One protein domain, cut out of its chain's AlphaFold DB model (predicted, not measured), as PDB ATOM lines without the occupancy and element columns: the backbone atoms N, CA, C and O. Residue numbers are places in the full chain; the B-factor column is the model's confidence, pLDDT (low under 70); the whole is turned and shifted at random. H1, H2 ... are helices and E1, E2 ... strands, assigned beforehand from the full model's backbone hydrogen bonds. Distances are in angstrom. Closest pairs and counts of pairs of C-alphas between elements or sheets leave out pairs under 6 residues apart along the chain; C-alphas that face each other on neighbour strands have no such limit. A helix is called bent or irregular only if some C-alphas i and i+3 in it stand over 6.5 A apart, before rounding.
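What this domain is: This is residues 22 to 134 of the 148 residues of the protein "HNHc domain-containing protein" of Aspergillus flavus (strain ATCC MYA-384 / AF70) (UniProt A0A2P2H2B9). A small antiparallel ribbon, E1 and E2, makes the middle of the model, with the long helix H1 packed on it and crossing its two strands; H4 spans the gap at one end toward a second ribbon, the hairpin E3 and E4, where H5 packs on E4. H2 lies far out on one side, while H3 and the long stretch of residues 73 to 92 make a loose lobe on another. The printed part has 113 residues, with five named helices and four named strands in the order H1 H2 E1 H3 E2 H4 E3 E4 H5, and its class is mixed. It is compact, with a radius of gyration of the C-alphas of 14.3 A and spans of 35 by 35 by 22 A.

How they stand to each other: Look first at E1, residues 56 to 60, and E2, residues 93 to 97, which are antiparallel at 151 degrees; N 57 and O 96 are 2.9 A apart, within hydrogen-bond range. H1, residues 22 to 35, comes closest to E2 at the C-alphas of Asp 35 and Leu 95, 6.2 A, and to E1 at those of Gln 28 and Thr 58, 6.0 A. H4, residues 98 to 105, comes closest to E1 at the C-alphas of Trp 56 and Lys 98, 5.3 A. Move on to E3, residues 109 to 112, whose Ile 109 has its C-alpha 6.0 A from that of Arg 103 in H4. E3 and E4, residues 118 to 121, form a hairpin, antiparallel at 149 degrees, with N 120 and O 110 at 2.8 A. H5, residues 124 to 129, comes closest to E4 at the C-alphas of Ser 121 and Trp 127, 5.8 A. H2, residues 46 to 50, is only just apart from H1, closest 8.1 A. H3, residues 64 to 72, touches no helix. In H1 and H4 every O i to N i+4 pair is within hydrogen-bond range, against 3 of 5 in H3, 0 of 1 in H2 and 0 of 2 in H5; O i to N i+3 pairs within range are 1 of 2 in H2 and 2 of 3 in H5.

Where its parts are: Find C-alpha 56 at (224.888, 241.915, 89.874); from there E1 runs 13.7 A, and E2 13.5 A. H1 begins at C-alpha 22, (231.124, 254.319, 102.159), and runs 20.1 A. H3 spans 13.8 A, H4 10.5 A, E3 10.1 A, E4 9.8 A and H2 8.9 A. H5 spans 10.2 A and ends at C-alpha 129, (208.817, 235.128, 86.994). Three helices are irregular: C-alphas 46 and 49 in H2 are 7.1 A apart, 65 and 68 in H3 8.0 A, and 125 and 128 in H5 7.8 A.

The domain as a whole: The two C-alphas farthest apart are those of Val 50 and Ser 72, 40.8 A. The printed part has no cut, and the link from H3 to E2, 20 residues, is long. The mean pLDDT of the printed part is 89.4; look for values under 70 at residues 22 to 23 and 81 to 85.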
ATOM      1  N   THR A  22     230.575 255.364 101.273       59.00
ATOM      2  CA  THR A  22     231.124 254.319 102.159       59.00
ATOM      3  C   THR A  22     230.037 253.496 102.854       59.00
ATOM      4  O   THR A  22     230.182 252.283 102.999       59.00
ATOM      5  N   ARG A  23     228.932 254.135 103.267       65.56
ATOM      6  CA  ARG A  23     227.787 253.451 103.891       65.56
ATOM      7  C   ARG A  23     227.041 252.603 102.873       65.56
ATOM      8  O   ARG A  23     226.649 251.488 103.203       65.56
ATOM      9  N   ASP A  24     226.921 253.091 101.639       79.38
ATOM     10  CA  ASP A  24     226.364 252.283 100.557       79.38
ATOM     11  C   ASP A  24     227.236 251.068 100.273       79.38
ATOM     12  O   ASP A  24     226.715 249.964 100.316       79.38
ATOM     13  N   LYS A  25     228.559 251.208 100.117       86.38
ATOM     14  CA  LYS A  25     229.432 250.042  99.893       86.38
ATOM     15  C   LYS A  25     229.281 248.979 100.992       86.38
ATOM     16  O   LYS A  25     229.061 247.814 100.684       86.38
ATOM     17  N   ALA A  26     229.316 249.372 102.268       86.56
ATOM     18  CA  ALA A  26     229.159 248.431 103.380       86.56
ATOM     19  C   ALA A  26     227.788 247.726 103.390       86.56
ATOM     20  O   ALA A  26     227.694 246.562 103.786       86.56
ATOM     21  N   PHE A  27     226.729 248.418 102.964       87.00
ATOM     22  CA  PHE A  27     225.394 247.846 102.790       87.00
ATOM     23  C   PHE A  27     225.360 246.840 101.631       87.00
ATOM     24  O   PHE A  27     224.887 245.716 101.806       87.00
ATOM     25  N   GLN A  28     225.922 247.208 100.478       90.56
ATOM     26  CA  GLN A  28     226.009 246.335  99.306       90.56
ATOM     27  C   GLN A  28     226.798 245.059  99.613       90.56
ATOM     28  O   GLN A  28     226.358 243.963  99.275       90.56
ATOM     29  N   ASP A  29     227.931 245.181 100.304       91.00
ATOM     30  CA  ASP A  29     228.782 244.042 100.647       91.00
ATOM     31  C   ASP A  29     228.072 243.065 101.600       91.00
ATOM     32  O   ASP A  29     228.216 241.850 101.465       91.00
ATOM     33  N   GLN A  30     227.259 243.565 102.538       89.38
ATOM     34  CA  GLN A  30     226.442 242.709 103.409       89.38
ATOM     35  C   GLN A  30     225.391 241.923 102.618       89.38
ATOM     36  O   GLN A  30     225.242 240.721 102.839       89.38
ATOM     37  N   ILE A  31     224.706 242.569 101.671       91.62
ATOM     38  CA  ILE A  31     223.718 241.911 100.802       91.62
ATOM     39  C   ILE A  31     224.389 240.865  99.919       91.62
ATOM     40  O   ILE A  31     223.918 239.738  99.840       91.62
ATOM     41  N   ARG A  32     225.521 241.207  99.299       94.00
ATOM     42  CA  ARG A  32     226.298 240.298  98.448       94.00
ATOM     43  C   ARG A  32     226.716 239.032  99.186       94.00
ATOM     44  O   ARG A  32     226.491 237.933  98.684       94.00
ATOM     45  N   ARG A  33     227.267 239.177 100.397       90.94
ATOM     46  CA  ARG A  33     227.654 238.038 101.250       90.94
ATOM     47  C   ARG A  33     226.449 237.196 101.662       90.94
ATOM     48  O   ARG A  33     226.543 235.966 101.679       90.94
ATOM     49  N   ARG A  34     225.331 237.845 101.995       90.31
ATOM     50  CA  ARG A  34     224.104 237.159 102.405       90.31
ATOM     51  C   ARG A  34     223.489 236.391 101.238       90.31
ATOM     52  O   ARG A  34     223.322 235.184 101.354       90.31
ATOM     53  N   ASP A  35     223.204 237.064 100.129       93.25
ATOM     54  CA  ASP A  35     222.388 236.518  99.045       93.25
ATOM     55  C   ASP A  35     223.198 235.588  98.136       93.25
ATOM     56  O   ASP A  35     222.792 234.454  97.886       93.25
ATOM     57  N   GLY A  36     224.345 236.051  97.620       94.06
ATOM     58  CA  GLY A  36     225.205 235.289  96.699       94.06
ATOM     59  C   GLY A  36     224.540 234.822  95.390       94.06
ATOM     60  O   GLY A  36     225.153 234.092  94.613       94.06
ATOM     61  N   ARG A  37     223.285 235.205  95.146       95.75
ATOM     62  CA  ARG A  37     222.447 234.803  94.015       95.75
ATOM     63  C   ARG A  37     221.396 235.873  93.731       95.75
ATOM     64  O   ARG A  37     221.093 236.691  94.593       95.75
ATOM     65  N   CYS A  38     220.794 235.833  92.551       97.38
ATOM     66  CA  CYS A  38     219.684 236.714  92.202       97.38
ATOM     67  C   CYS A  38     218.426 236.175  92.874       97.38
ATOM     68  O   CYS A  38     217.962 235.088  92.538       97.38
ATOM     69  N   VAL A  39     217.854 236.934  93.801       97.31
ATOM     70  CA  VAL A  39     216.778 236.438  94.678       97.31
ATOM     71  C   VAL A  39     215.449 236.202  93.949       97.31
ATOM     72  O   VAL A  39     214.583 235.495  94.452       97.31
ATOM     73  N   ILE A  40     215.297 236.758  92.743       97.38
ATOM     74  CA  ILE A  40     214.131 236.558  91.867       97.38
ATOM     75  C   ILE A  40     214.273 235.295  91.009       97.38
ATOM     76  O   ILE A  40     213.293 234.599  90.756       97.38
ATOM     77  N   THR A  41     215.488 234.997  90.537       96.81
ATOM     78  CA  THR A  41     215.734 233.903  89.576       96.81
ATOM     79  C   THR A  41     216.335 232.657  90.219       96.81
ATOM     80  O   THR A  41     216.320 231.595  89.606       96.81
ATOM     81  N   GLY A  42     216.898 232.783  91.422       95.56
ATOM     82  CA  GLY A  42     217.693 231.754  92.087       95.56
ATOM     83  C   GLY A  42     219.102 231.576  91.508       95.56
ATOM     84  O   GLY A  42     219.877 230.789  92.048       95.56
ATOM     85  N   GLN A  43     219.473 232.290  90.436       96.88
ATOM     86  CA  GLN A  43     220.771 232.106  89.786       96.88
ATOM     87  C   GLN A  43     221.916 232.505  90.722       96.88
ATOM     88  O   GLN A  43     222.007 233.663  91.130       96.88
ATOM     89  N   ILE A  44     222.802 231.554  91.018       96.38
ATOM     90  CA  ILE A  44     223.977 231.738  91.879       96.38
ATOM     91  C   ILE A  44     225.067 232.518  91.136       96.38
ATOM     92  O   ILE A  44     225.336 232.260  89.960       96.38
ATOM     93  N   ASN A  45     225.724 233.450  91.832       96.69
ATOM     94  CA  ASN A  45     226.944 234.078  91.341       96.69
ATOM     95  C   ASN A  45     228.148 233.162  91.591       96.69
ATOM     96  O   ASN A  45     228.729 233.173  92.676       96.69
ATOM     97  N   LEU A  46     228.539 232.389  90.579       95.19
ATOM     98  CA  LEU A  46     229.705 231.502  90.661       95.19
ATOM     99  C   LEU A  46     231.028 232.268  90.832       95.19
ATOM    100  O   LEU A  46     231.983 231.715  91.365       95.19
ATOM    101  N   GLU A  47     231.081 233.543  90.437       95.38
ATOM    102  CA  GLU A  47     232.275 234.385  90.577       95.38
ATOM    103  C   GLU A  47     232.311 235.155  91.917       95.38
ATOM    104  O   GLU A  47     233.204 235.974  92.147       95.38
ATOM    105  N   ALA A  48     231.366 234.903  92.836       93.12
ATOM    106  CA  ALA A  48     231.330 235.571  94.140       93.12
ATOM    107  C   ALA A  48     232.566 235.266  95.005       93.12
ATOM    108  O   ALA A  48     232.977 236.110  95.800       93.12
ATOM    109  N   CYS A  49     233.178 234.087  94.841       89.62
ATOM    110  CA  CYS A  49     234.383 233.680  95.574       89.62
ATOM    111  C   CYS A  49     235.618 234.535  95.244       89.62
ATOM    112  O   CYS A  49     236.521 234.642  96.067       89.62
ATOM    113  N   VAL A  50     235.633 235.177  94.073       93.88
ATOM    114  CA  VAL A  50     236.692 236.098  93.626       93.88
ATOM    115  C   VAL A  50     236.231 237.561  93.657       93.88
ATOM    116  O   VAL A  50     236.774 238.403  92.949       93.88
ATOM    117  N   ASP A  51     235.203 237.857  94.463       92.56
ATOM    118  CA  ASP A  51     234.607 239.187  94.663       92.56
ATOM    119  C   ASP A  51     234.163 239.891  93.364       92.56
ATOM    120  O   ASP A  51     234.200 241.118  93.226       92.56
ATOM    121  N   ARG A  52     233.720 239.113  92.370       94.88
ATOM    122  CA  ARG A  52     233.312 239.644  91.066       94.88
ATOM    123  C   ARG A  52     231.792 239.765  90.968       94.88
ATOM    124  O   ARG A  52     231.061 238.779  90.930       94.88
ATOM    125  N   TRP A  53     231.319 241.011  90.874       94.88
ATOM    126  CA  TRP A  53     229.889 241.368  90.928       94.88
ATOM    127  C   TRP A  53     229.387 242.152  89.704       94.88
ATOM    128  O   TRP A  53     228.338 242.778  89.758       94.88
ATOM    129  N   ILE A  54     230.111 242.139  88.580       94.19
ATOM    130  CA  ILE A  54     229.853 243.029  87.426       94.19
ATOM    131  C   ILE A  54     228.429 242.903  86.853       94.19
ATOM    132  O   ILE A  54     227.895 243.893  86.354       94.19
ATOM    133  N   GLN A  55     227.818 241.718  86.911       95.69
ATOM    134  CA  GLN A  55     226.463 241.442  86.405       95.69
ATOM    135  C   GLN A  55     225.382 241.459  87.499       95.69
ATOM    136  O   GLN A  55     224.272 240.973  87.280       95.69
ATOM    137  N   TRP A  56     225.709 242.004  88.674       96.88
ATOM    138  CA  TRP A  56     224.888 241.915  89.874       96.88
ATOM    139  C   TRP A  56     224.758 243.274  90.547       96.88
ATOM    140  O   TRP A  56     225.758 243.878  90.940       96.88
ATOM    141  N   ASP A  57     223.522 243.702  90.750       95.62
ATOM    142  CA  ASP A  57     223.203 244.950  91.426       95.62
ATOM    143  C   ASP A  57     222.423 244.666  92.703       95.62
ATOM    144  O   ASP A  57     221.617 243.739  92.795       95.62
ATOM    145  N   THR A  58     222.704 245.464  93.722       93.69
ATOM    146  CA  THR A  58     221.955 245.449  94.973       93.69
ATOM    147  C   THR A  58     220.970 246.603  94.958       93.69
ATOM    148  O   THR A  58     221.402 247.735  94.735       93.69
ATOM    149  N   ASP A  59     219.714 246.346  95.299       91.62
ATOM    150  CA  ASP A  59     218.721 247.407  95.450       91.62
ATOM    151  C   ASP A  59     218.112 247.430  96.850       91.62
ATOM    152  O   ASP A  59     218.105 246.422  97.561       91.62
ATOM    153  N   ARG A  60     217.595 248.596  97.242       89.69
ATOM    154  CA  ARG A  60     216.800 248.799  98.451       89.69
ATOM    155  C   ARG A  60     215.327 248.551  98.150       89.69
ATOM    156  O   ARG A  60     214.786 249.075  97.184       89.69
ATOM    157  N   ILE A  61     214.633 247.811  99.009       89.56
ATOM    158  CA  ILE A  61     213.185 247.597  98.868       89.56
ATOM    159  C   ILE A  61     212.440 248.901  99.182       89.56
ATOM    160  O   ILE A  61     211.639 249.360  98.372       89.56
ATOM    161  N   PHE A  62     212.751 249.521 100.324       86.12
ATOM    162  CA  PHE A  62     212.257 250.837 100.725       86.12
ATOM    163  C   PHE A  62     213.343 251.916 100.557       86.12
ATOM    164  O   PHE A  62     214.436 251.770 101.119       86.12
ATOM    165  N   PRO A  63     213.060 253.022  99.842       83.81
ATOM    166  CA  PRO A  63     214.002 254.131  99.679       83.81
ATOM    167  C   PRO A  63     214.334 254.819 101.006       83.81
ATOM    168  O   PRO A  63     213.424 255.159 101.758       83.81
ATOM    169  N   LEU A  64     215.614 255.139 101.253       84.31
ATOM    170  CA  LEU A  64     216.051 255.808 102.497       84.31
ATOM    171  C   LEU A  64     215.313 257.132 102.762       84.31
ATOM    172  O   LEU A  64     215.061 257.477 103.911       84.31
ATOM    173  N   ALA A  65     214.938 257.863 101.705       82.19
ATOM    174  CA  ALA A  65     214.210 259.130 101.809       82.19
ATOM    175  C   ALA A  65     212.830 258.992 102.483       82.19
ATOM    176  O   ALA A  65     212.256 259.991 102.910       82.19
ATOM    177  N   LEU A  66     212.300 257.770 102.582       84.50
ATOM    178  CA  LEU A  66     210.999 257.471 103.172       84.50
ATOM    179  C   LEU A  66     211.111 256.844 104.573       84.50
ATOM    180  O   LEU A  66     210.150 256.227 105.025       84.50
ATOM    181  N   ASP A  67     212.238 257.004 105.278       85.31
ATOM    182  CA  ASP A  67     212.446 256.434 106.624       85.31
ATOM    183  C   ASP A  67     211.344 256.827 107.624       85.31
ATOM    184  O   ASP A  67     210.840 255.992 108.371       85.31
ATOM    185  N   SER A  68     210.868 258.074 107.583       85.19
ATOM    186  CA  SER A  68     209.762 258.521 108.442       85.19
ATOM    187  C   SER A  68     208.466 257.733 108.199       85.19
ATOM    188  O   SER A  68     207.763 257.366 109.146       85.19
ATOM    189  N   ILE A  69     208.156 257.417 106.937       86.19
ATOM    190  CA  ILE A  69     207.020 256.564 106.563       86.19
ATOM    191  C   ILE A  69     207.299 255.119 106.979       86.19
ATOM    192  O   ILE A  69     206.428 254.470 107.554       86.19
ATOM    193  N   PHE A  70     208.518 254.636 106.740       84.25
ATOM    194  CA  PHE A  70     208.959 253.294 107.109       84.25
ATOM    195  C   PHE A  70     208.737 253.002 108.598       84.25
ATOM    196  O   PHE A  70     208.163 251.972 108.955       84.25
ATOM    197  N   GLN A  71     209.105 253.949 109.462       84.94
ATOM    198  CA  GLN A  71     208.915 253.835 110.905       84.94
ATOM    199  C   GLN A  71     207.451 254.027 111.319       84.94
ATOM    200  O   GLN A  71     206.896 253.184 112.022       84.94
ATOM    201  N   SER A  72     206.794 255.103 110.866       86.88
ATOM    202  CA  SER A  72     205.431 255.443 111.316       86.88
ATOM    203  C   SER A  72     204.370 254.418 110.913       86.88
ATOM    204  O   SER A  72     203.401 254.228 111.642       86.88
ATOM    205  N   GLN A  73     204.556 253.730 109.783       85.69
ATOM    206  CA  GLN A  73     203.656 252.667 109.326       85.69
ATOM    207  C   GLN A  73     204.021 251.286 109.896       85.69
ATOM    208  O   GLN A  73     203.336 250.300 109.630       85.69
ATOM    209  N   GLY A  74     205.088 251.187 110.696       82.69
ATOM    210  CA  GLY A  74     205.519 249.935 111.314       82.69
ATOM    211  C   GLY A  74     206.163 248.940 110.346       82.69
ATOM    212  O   GLY A  74     206.230 247.755 110.670       82.69
ATOM    213  N   TYR A  75     206.667 249.393 109.192       83.38
ATOM    214  CA  TYR A  75     207.393 248.546 108.235       83.38
ATOM    215  C   TYR A  75     208.770 248.101 108.754       83.38
ATOM    216  O   TYR A  75     209.356 247.167 108.213       83.38
ATOM    217  N   SER A  76     209.259 248.704 109.841       80.69
ATOM    218  CA  SER A  76     210.448 248.251 110.569       80.69
ATOM    219  C   SER A  76     210.220 246.992 111.412       80.69
ATOM    220  O   SER A  76     211.177 246.284 111.695       80.69
ATOM    221  N   LYS A  77     208.975 246.654 111.777       79.00
ATOM    222  CA  LYS A  77     208.653 245.475 112.610       79.00
ATOM    223  C   LYS A  77     209.173 244.134 112.060       79.00
ATOM    224  O   LYS A  77     209.693 243.356 112.856       79.00
ATOM    225  N   PRO A  78     209.048 243.819 110.755       76.44
ATOM    226  CA  PRO A  78     209.602 242.583 110.198       76.44
ATOM    227  C   PRO A  78     211.132 242.600 110.036       76.44
ATOM    228  O   PRO A  78     211.704 241.569 109.685       76.44
ATOM    229  N   VAL A  79     211.803 243.735 110.268       77.81
ATOM    230  CA  VAL A  79     213.268 243.834 110.226       77.81
ATOM    231  C   VAL A  79     213.827 243.401 111.575       77.81
ATOM    232  O   VAL A  79     213.751 244.115 112.570       77.81
ATOM    233  N   THR A  80     214.386 242.200 111.601       71.75
ATOM    234  CA  THR A  80     214.872 241.519 112.804       71.75
ATOM    235  C   THR A  80     216.395 241.476 112.904       71.75
ATOM    236  O   THR A  80     216.925 241.111 113.951       71.75
ATOM    237  N   TYR A  81     217.116 241.835 111.836       65.88
ATOM    238  CA  TYR A  81     218.559 241.635 111.719       65.88
ATOM    239  C   TYR A  81     219.305 242.928 111.367       65.88
ATOM    240  O   TYR A  81     219.534 243.220 110.192       65.88
ATOM    241  N   ASN A  82     219.676 243.681 112.410       61.59
ATOM    242  CA  ASN A  82     220.770 244.663 112.507       61.59
ATOM    243  C   ASN A  82     220.583 245.564 113.747       61.59
ATOM    244  O   ASN A  82     219.469 245.743 114.232       61.59
ATOM    245  N   THR A  83     221.672 246.186 114.207       53.34
ATOM    246  CA  THR A  83     221.649 247.218 115.256       53.34
ATOM    247  C   THR A  83     222.233 248.520 114.689       53.34
ATOM    248  O   THR A  83     223.422 248.536 114.364       53.34
ATOM    249  N   PRO A  84     221.452 249.608 114.544       58.47
ATOM    250  CA  PRO A  84     220.030 249.721 114.868       58.47
ATOM    251  C   PRO A  84     219.118 249.098 113.789       58.47
ATOM    252  O   PRO A  84     219.418 249.231 112.599       58.47
ATOM    253  N   PRO A  85     217.984 248.486 114.178       62.47
ATOM    254  CA  PRO A  85     216.936 248.073 113.250       62.47
ATOM    255  C   PRO A  85     216.405 249.280 112.473       62.47
ATOM    256  O   PRO A  85     216.171 250.342 113.054       62.47
ATOM    257  N   GLY A  86     216.205 249.145 111.163       74.38
ATOM    258  CA  GLY A  86     215.687 250.257 110.366       74.38
ATOM    259  C   GLY A  86     215.940 250.135 108.873       74.38
ATOM    260  O   GLY A  86     216.372 249.097 108.372       74.38
ATOM    261  N   ILE A  87     215.698 251.232 108.157       80.62
ATOM    262  CA  ILE A  87     215.761 251.290 106.691       80.62
ATOM    263  C   ILE A  87     217.168 251.040 106.115       80.62
ATOM    264  O   ILE A  87     217.332 250.742 104.931       80.62
ATOM    265  N   THR A  88     218.199 251.134 106.955       81.38
ATOM    266  CA  THR A  88     219.596 250.832 106.620       81.38
ATOM    267  C   THR A  88     219.948 249.350 106.776       81.38
ATOM    268  O   THR A  88     221.068 248.960 106.444       81.38
ATOM    269  N   SER A  89     219.013 248.519 107.249       84.81
ATOM    270  CA  SER A  89     219.200 247.074 107.394       84.81
ATOM    271  C   SER A  89     219.444 246.388 106.062       84.81
ATOM    272  O   SER A  89     218.680 246.640 105.131       84.81
ATOM    273  N   PRO A  90     220.393 245.438 105.966       84.38
ATOM    274  CA  PRO A  90     220.514 244.568 104.800       84.38
ATOM    275  C   PRO A  90     219.208 243.842 104.450       84.38
ATOM    276  O   PRO A  90     219.000 243.524 103.285       84.38
ATOM    277  N   GLN A  91     218.300 243.591 105.406       86.88
ATOM    278  CA  GLN A  91     216.967 243.021 105.123       86.88
ATOM    279  C   GLN A  91     216.077 243.949 104.285       86.88
ATOM    280  O   GLN A  91     215.157 243.480 103.624       86.88
ATOM    281  N   ASN A  92     216.378 245.249 104.253       88.62
ATOM    282  CA  ASN A  92     215.786 246.202 103.319       88.62
ATOM    283  C   ASN A  92     216.505 246.209 101.955       88.62
ATOM    284  O   ASN A  92     216.342 247.143 101.175       88.62
ATOM    285  N   GLY A  93     217.339 245.215 101.655       91.12
ATOM    286  CA  GLY A  93     218.017 245.115 100.374       91.12
ATOM    287  C   GLY A  93     218.018 243.713  99.794       91.12
ATOM    288  O   GLY A  93     217.865 242.724 100.512       91.12
ATOM    289  N   ILE A  94     218.182 243.650  98.478       94.75
ATOM    290  CA  ILE A  94     218.145 242.424  97.678       94.75
ATOM    291  C   ILE A  94     219.241 242.441  96.619       94.75
ATOM    292  O   ILE A  94     219.579 243.500  96.094       94.75
ATOM    293  N   LEU A  95     219.775 241.267  96.292       96.69
ATOM    294  CA  LEU A  95     220.698 241.075  95.178       96.69
ATOM    295  C   LEU A  95     219.961 240.607  93.920       96.69
ATOM    296  O   LEU A  95     219.264 239.590  93.927       96.69
ATOM    297  N   LEU A  96     220.165 241.317  92.817       97.88
ATOM    298  CA  LEU A  96     219.550 241.054  91.522       97.88
ATOM    299  C   LEU A  96     220.617 240.897  90.440       97.88
ATOM    300  O   LEU A  96     221.686 241.501  90.497       97.88
ATOM    301  N   ARG A  97     220.311 240.096  89.417       97.50
ATOM    302  CA  ARG A  97     221.047 240.135  88.147       97.50
ATOM    303  C   ARG A  97     220.692 241.444  87.434       97.50
ATOM    304  O   ARG A  97     219.558 241.900  87.552       97.50
ATOM    305  N   LYS A  98     221.634 242.044  86.709       95.94
ATOM    306  CA  LYS A  98     221.489 243.375  86.085       95.94
ATOM    307  C   LYS A  98     220.228 243.575  85.243       95.94
ATOM    308  O   LYS A  98     219.544 244.586  85.349       95.94
ATOM    309  N   ASP A  99     219.898 242.599  84.416       95.44
ATOM    310  CA  ASP A  99     218.684 242.598  83.599       95.44
ATOM    311  C   ASP A  99     217.400 242.521  84.445       95.44
ATOM    312  O   ASP A  99     216.416 243.180  84.129       95.44
ATOM    313  N   ILE A 100     217.411 241.770  85.548       97.56
ATOM    314  CA  ILE A 100     216.292 241.691  86.496       97.56
ATOM    315  C   ILE A 100     216.177 242.971  87.322       97.56
ATOM    316  O   ILE A 100     215.065 243.413  87.597       97.56
ATOM    317  N   HIS A 101     217.302 243.594  87.676       96.06
ATOM    318  CA  HIS A 101     217.325 244.906  88.321       96.06
ATOM    319  C   HIS A 101     216.614 245.951  87.455       96.06
ATOM    320  O   HIS A 101     215.758 246.671  87.954       96.06
ATOM    321  N   ALA A 102     216.855 245.958  86.141       94.56
ATOM    322  CA  ALA A 102     216.132 246.843  85.226       94.56
ATOM    323  C   ALA A 102     214.605 246.602  85.242       94.56
ATOM    324  O   ALA A 102     213.838 247.562  85.244       94.56
ATOM    325  N   ARG A 103     214.155 245.338  85.321       95.75
ATOM    326  CA  ARG A 103     212.720 244.984  85.456       95.75
ATOM    327  C   ARG A 103     212.116 245.377  86.804       95.75
ATOM    328  O   ARG A 103     210.903 245.510  86.945       95.75
ATOM    329  N   TRP A 104     212.950 245.455  87.826       94.38
ATOM    330  CA  TRP A 104     212.552 245.862  89.163       94.38
ATOM    331  C   TRP A 104     212.455 247.393  89.272       94.38
ATOM    332  O   TRP A 104     211.512 247.907  89.877       94.38
ATOM    333  N   ASP A 105     213.366 248.117  88.617       91.00
ATOM    334  CA  ASP A 105     213.362 249.581  88.528       91.00
ATOM    335  C   ASP A 105     212.205 250.125  87.683       91.00
ATOM    336  O   ASP A 105     211.593 251.132  88.043       91.00
ATOM    337  N   ASP A 106     211.883 249.460  86.568       93.00
ATOM    338  CA  ASP A 106     210.783 249.857  85.679       93.00
ATOM    339  C   ASP A 106     209.395 249.395  86.169       93.00
ATOM    340  O   ASP A 106     208.384 249.698  85.537       93.00
ATOM    341  N   HIS A 107     209.337 248.718  87.322       92.31
ATOM    342  CA  HIS A 107     208.128 248.145  87.921       92.31
ATOM    343  C   HIS A 107     207.456 247.044  87.080       92.31
ATOM    344  O   HIS A 107     206.280 246.743  87.287       92.31
ATOM    345  N   SER A 108     208.179 246.383  86.172       96.12
ATOM    346  CA  SER A 108     207.692 245.189  85.465       96.12
ATOM    347  C   SER A 108     207.507 243.985  86.388       96.12
ATOM    348  O   SER A 108     206.758 243.063  86.043       96.12
ATOM    349  N   ILE A 109     208.192 243.966  87.536       96.75
ATOM    350  CA  ILE A 109     208.026 242.970  88.600       96.75
ATOM    351  C   ILE A 109     207.952 243.618  89.986       96.75
ATOM    352  O   ILE A 109     208.536 244.669  90.232       96.75
ATOM    353  N   ALA A 110     207.274 242.950  90.917       95.69
ATOM    354  CA  ALA A 110     207.315 243.249  92.351       95.69
ATOM    355  C   ALA A 110     207.188 241.960  93.171       95.69
ATOM    356  O   ALA A 110     206.925 240.892  92.623       95.69
ATOM    357  N   VAL A 111     207.335 242.046  94.494       95.44
ATOM    358  CA  VAL A 111     207.099 240.914  95.404       95.44
ATOM    359  C   VAL A 111     206.012 241.260  96.409       95.44
ATOM    360  O   VAL A 111     206.068 242.302  97.057       95.44
ATOM    361  N   ASN A 112     205.040 240.361  96.567       92.44
ATOM    362  CA  ASN A 112     203.985 240.494  97.561       92.44
ATOM    363  C   ASN A 112     204.363 239.757  98.857       92.44
ATOM    364  O   ASN A 112     204.247 238.534  98.946       92.44
ATOM    365  N   SER A 113     204.776 240.502  99.884       87.62
ATOM    366  CA  SER A 113     205.115 239.940 101.201       87.62
ATOM    367  C   SER A 113     203.927 239.294 101.924       87.62
ATOM    368  O   SER A 113     204.141 238.440 102.778       87.62
ATOM    369  N   ASN A 114     202.691 239.672 101.584       87.81
ATOM    370  CA  ASN A 114     201.473 239.145 102.208       87.81
ATOM    371  C   ASN A 114     200.965 237.864 101.526       87.81
ATOM    372  O   ASN A 114     200.127 237.169 102.087       87.81
ATOM    373  N   ASP A 115     201.481 237.542 100.338       91.50
ATOM    374  CA  ASP A 115     201.168 236.319  99.590       91.50
ATOM    375  C   ASP A 115     202.416 235.432  99.503       91.50
ATOM    376  O   ASP A 115     202.942 235.148  98.430       91.50
ATOM    377  N   GLY A 116     202.981 235.084 100.661       90.19
ATOM    378  CA  GLY A 116     204.112 234.156 100.745       90.19
ATOM    379  C   GLY A 116     205.377 234.603 100.001       90.19
ATOM    380  O   GLY A 116     206.184 233.755  99.629       90.19
ATOM    381  N   TYR A 117     205.566 235.911  99.786       92.94
ATOM    382  CA  TYR A 117     206.641 236.479  98.961       92.94
ATOM    383  C   TYR A 117     206.579 236.052  97.487       92.94
ATOM    384  O   TYR A 117     207.610 235.868  96.832       92.94
ATOM    385  N   ARG A 118     205.366 235.907  96.948       97.00
ATOM    386  CA  ARG A 118     205.144 235.623  95.532       97.00
ATOM    387  C   ARG A 118     205.520 236.817  94.659       97.00
ATOM    388  O   ARG A 118     205.129 237.957  94.926       97.00
ATOM    389  N   ILE A 119     206.246 236.534  93.586       97.50
ATOM    390  CA  ILE A 119     206.625 237.496  92.559       97.50
ATOM    391  C   ILE A 119     205.406 237.793  91.683       97.50
ATOM    392  O   ILE A 119     204.740 236.896  91.161       97.50
ATOM    393  N   GLN A 120     205.124 239.080  91.529       97.94
ATOM    394  CA  GLN A 120     204.086 239.637  90.679       97.94
ATOM    395  C   GLN A 120     204.745 240.197  89.420       97.94
ATOM    396  O   GLN A 120     205.805 240.811  89.493       97.94
ATOM    397  N   SER A 121     204.120 239.966  88.272       97.00
ATOM    398  CA  SER A 121     204.583 240.430  86.966       97.00
ATOM    399  C   SER A 121     203.493 241.323  86.408       97.00
ATOM    400  O   SER A 121     202.312 240.990  86.514       97.00
ATOM    401  N   PHE A 122     203.893 242.452  85.837       96.69
ATOM    402  CA  PHE A 122     202.975 243.451  85.297       96.69
ATOM    403  C   PHE A 122     203.132 243.635  83.787       96.69
ATOM    404  O   PHE A 122     202.382 244.396  83.180       96.69
ATOM    405  N   THR A 123     204.085 242.933  83.166       95.38
ATOM    406  CA  THR A 123     204.360 243.020  81.730       95.38
ATOM    407  C   THR A 123     204.589 241.629  81.128       95.38
ATOM    408  O   THR A 123     205.117 240.745  81.807       95.38
ATOM    409  N   PRO A 124     204.247 241.406  79.842       96.12
ATOM    410  CA  PRO A 124     204.447 240.106  79.196       96.12
ATOM    411  C   PRO A 124     205.888 239.593  79.233       96.12
ATOM    412  O   PRO A 124     206.124 238.397  79.368       96.12
ATOM    413  N   GLY A 125     206.863 240.507  79.183       94.06
ATOM    414  CA  GLY A 125     208.286 240.176  79.224       94.06
ATOM    415  C   GLY A 125     208.792 239.651  80.572       94.06
ATOM    416  O   GLY A 125     209.972 239.335  80.672       94.06
ATOM    417  N   THR A 126     207.950 239.583  81.609       96.38
ATOM    418  CA  THR A 126     208.331 239.081  82.940       96.38
ATOM    419  C   THR A 126     207.420 237.964  83.455       96.38
ATOM    420  O   THR A 126     207.558 237.543  84.606       96.38
ATOM    421  N   TRP A 127     206.518 237.434  82.617       96.81
ATOM    422  CA  TRP A 127     205.583 236.366  83.000       96.81
ATOM    423  C   TRP A 127     206.272 235.098  83.497       96.81
ATOM    424  O   TRP A 127     205.762 234.433  84.392       96.81
ATOM    425  N   GLU A 128     207.466 234.799  82.993       96.56
ATOM    426  CA  GLU A 128     208.290 233.676  83.451       96.56
ATOM    427  C   GLU A 128     208.683 233.754  84.937       96.56
ATOM    428  O   GLU A 128     209.082 232.743  85.523       96.56
ATOM    429  N   TYR A 129     208.588 234.932  85.561       97.19
ATOM    430  CA  TYR A 129     208.817 235.128  86.994       97.19
ATOM    431  C   TYR A 129     207.522 235.163  87.802       97.19
ATOM    432  O   TYR A 129     207.566 234.998  89.021       97.19
ATOM    433  N   HIS A 130     206.374 235.361  87.151       97.25
ATOM    434  CA  HIS A 130     205.093 235.454  87.832       97.25
ATOM    435  C   HIS A 130     204.799 234.179  88.623       97.25
ATOM    436  O   HIS A 130     204.995 233.064  88.145       97.25
ATOM    437  N   GLY A 131     204.329 234.336  89.855       96.81
ATOM    438  CA  GLY A 131     203.950 233.205  90.689       96.81
ATOM    439  C   GLY A 131     205.111 232.475  91.363       96.81
ATOM    440  O   GLY A 131     204.851 231.727  92.308       96.81
ATOM    441  N   LYS A 132     206.367 232.712  90.956       97.25
ATOM    442  CA  LYS A 132     207.551 232.199  91.659       97.25
ATOM    443  C   LYS A 132     207.682 232.844  93.037       97.25
ATOM    444  O   LYS A 132     207.120 233.905  93.298       97.25
ATOM    445  N   ILE A 133     208.418 232.192  93.928       96.19
ATOM    446  CA  ILE A 133     208.637 232.664  95.298       96.19
ATOM    447  C   ILE A 133     210.016 233.317  95.373       96.19
ATOM    448  O   ILE A 133     210.993 232.740  94.900       96.19
ATOM    449  N   LEU A 134     210.089 234.503  95.981       95.31
ATOM    450  CA  LEU A 134     211.352 235.172  96.288       95.31
ATOM    451  C   LEU A 134     212.239 234.269  97.158       95.31
ATOM    452  O   LEU A 134     211.806 233.787  98.216       95.31
TER     453      LEU A 134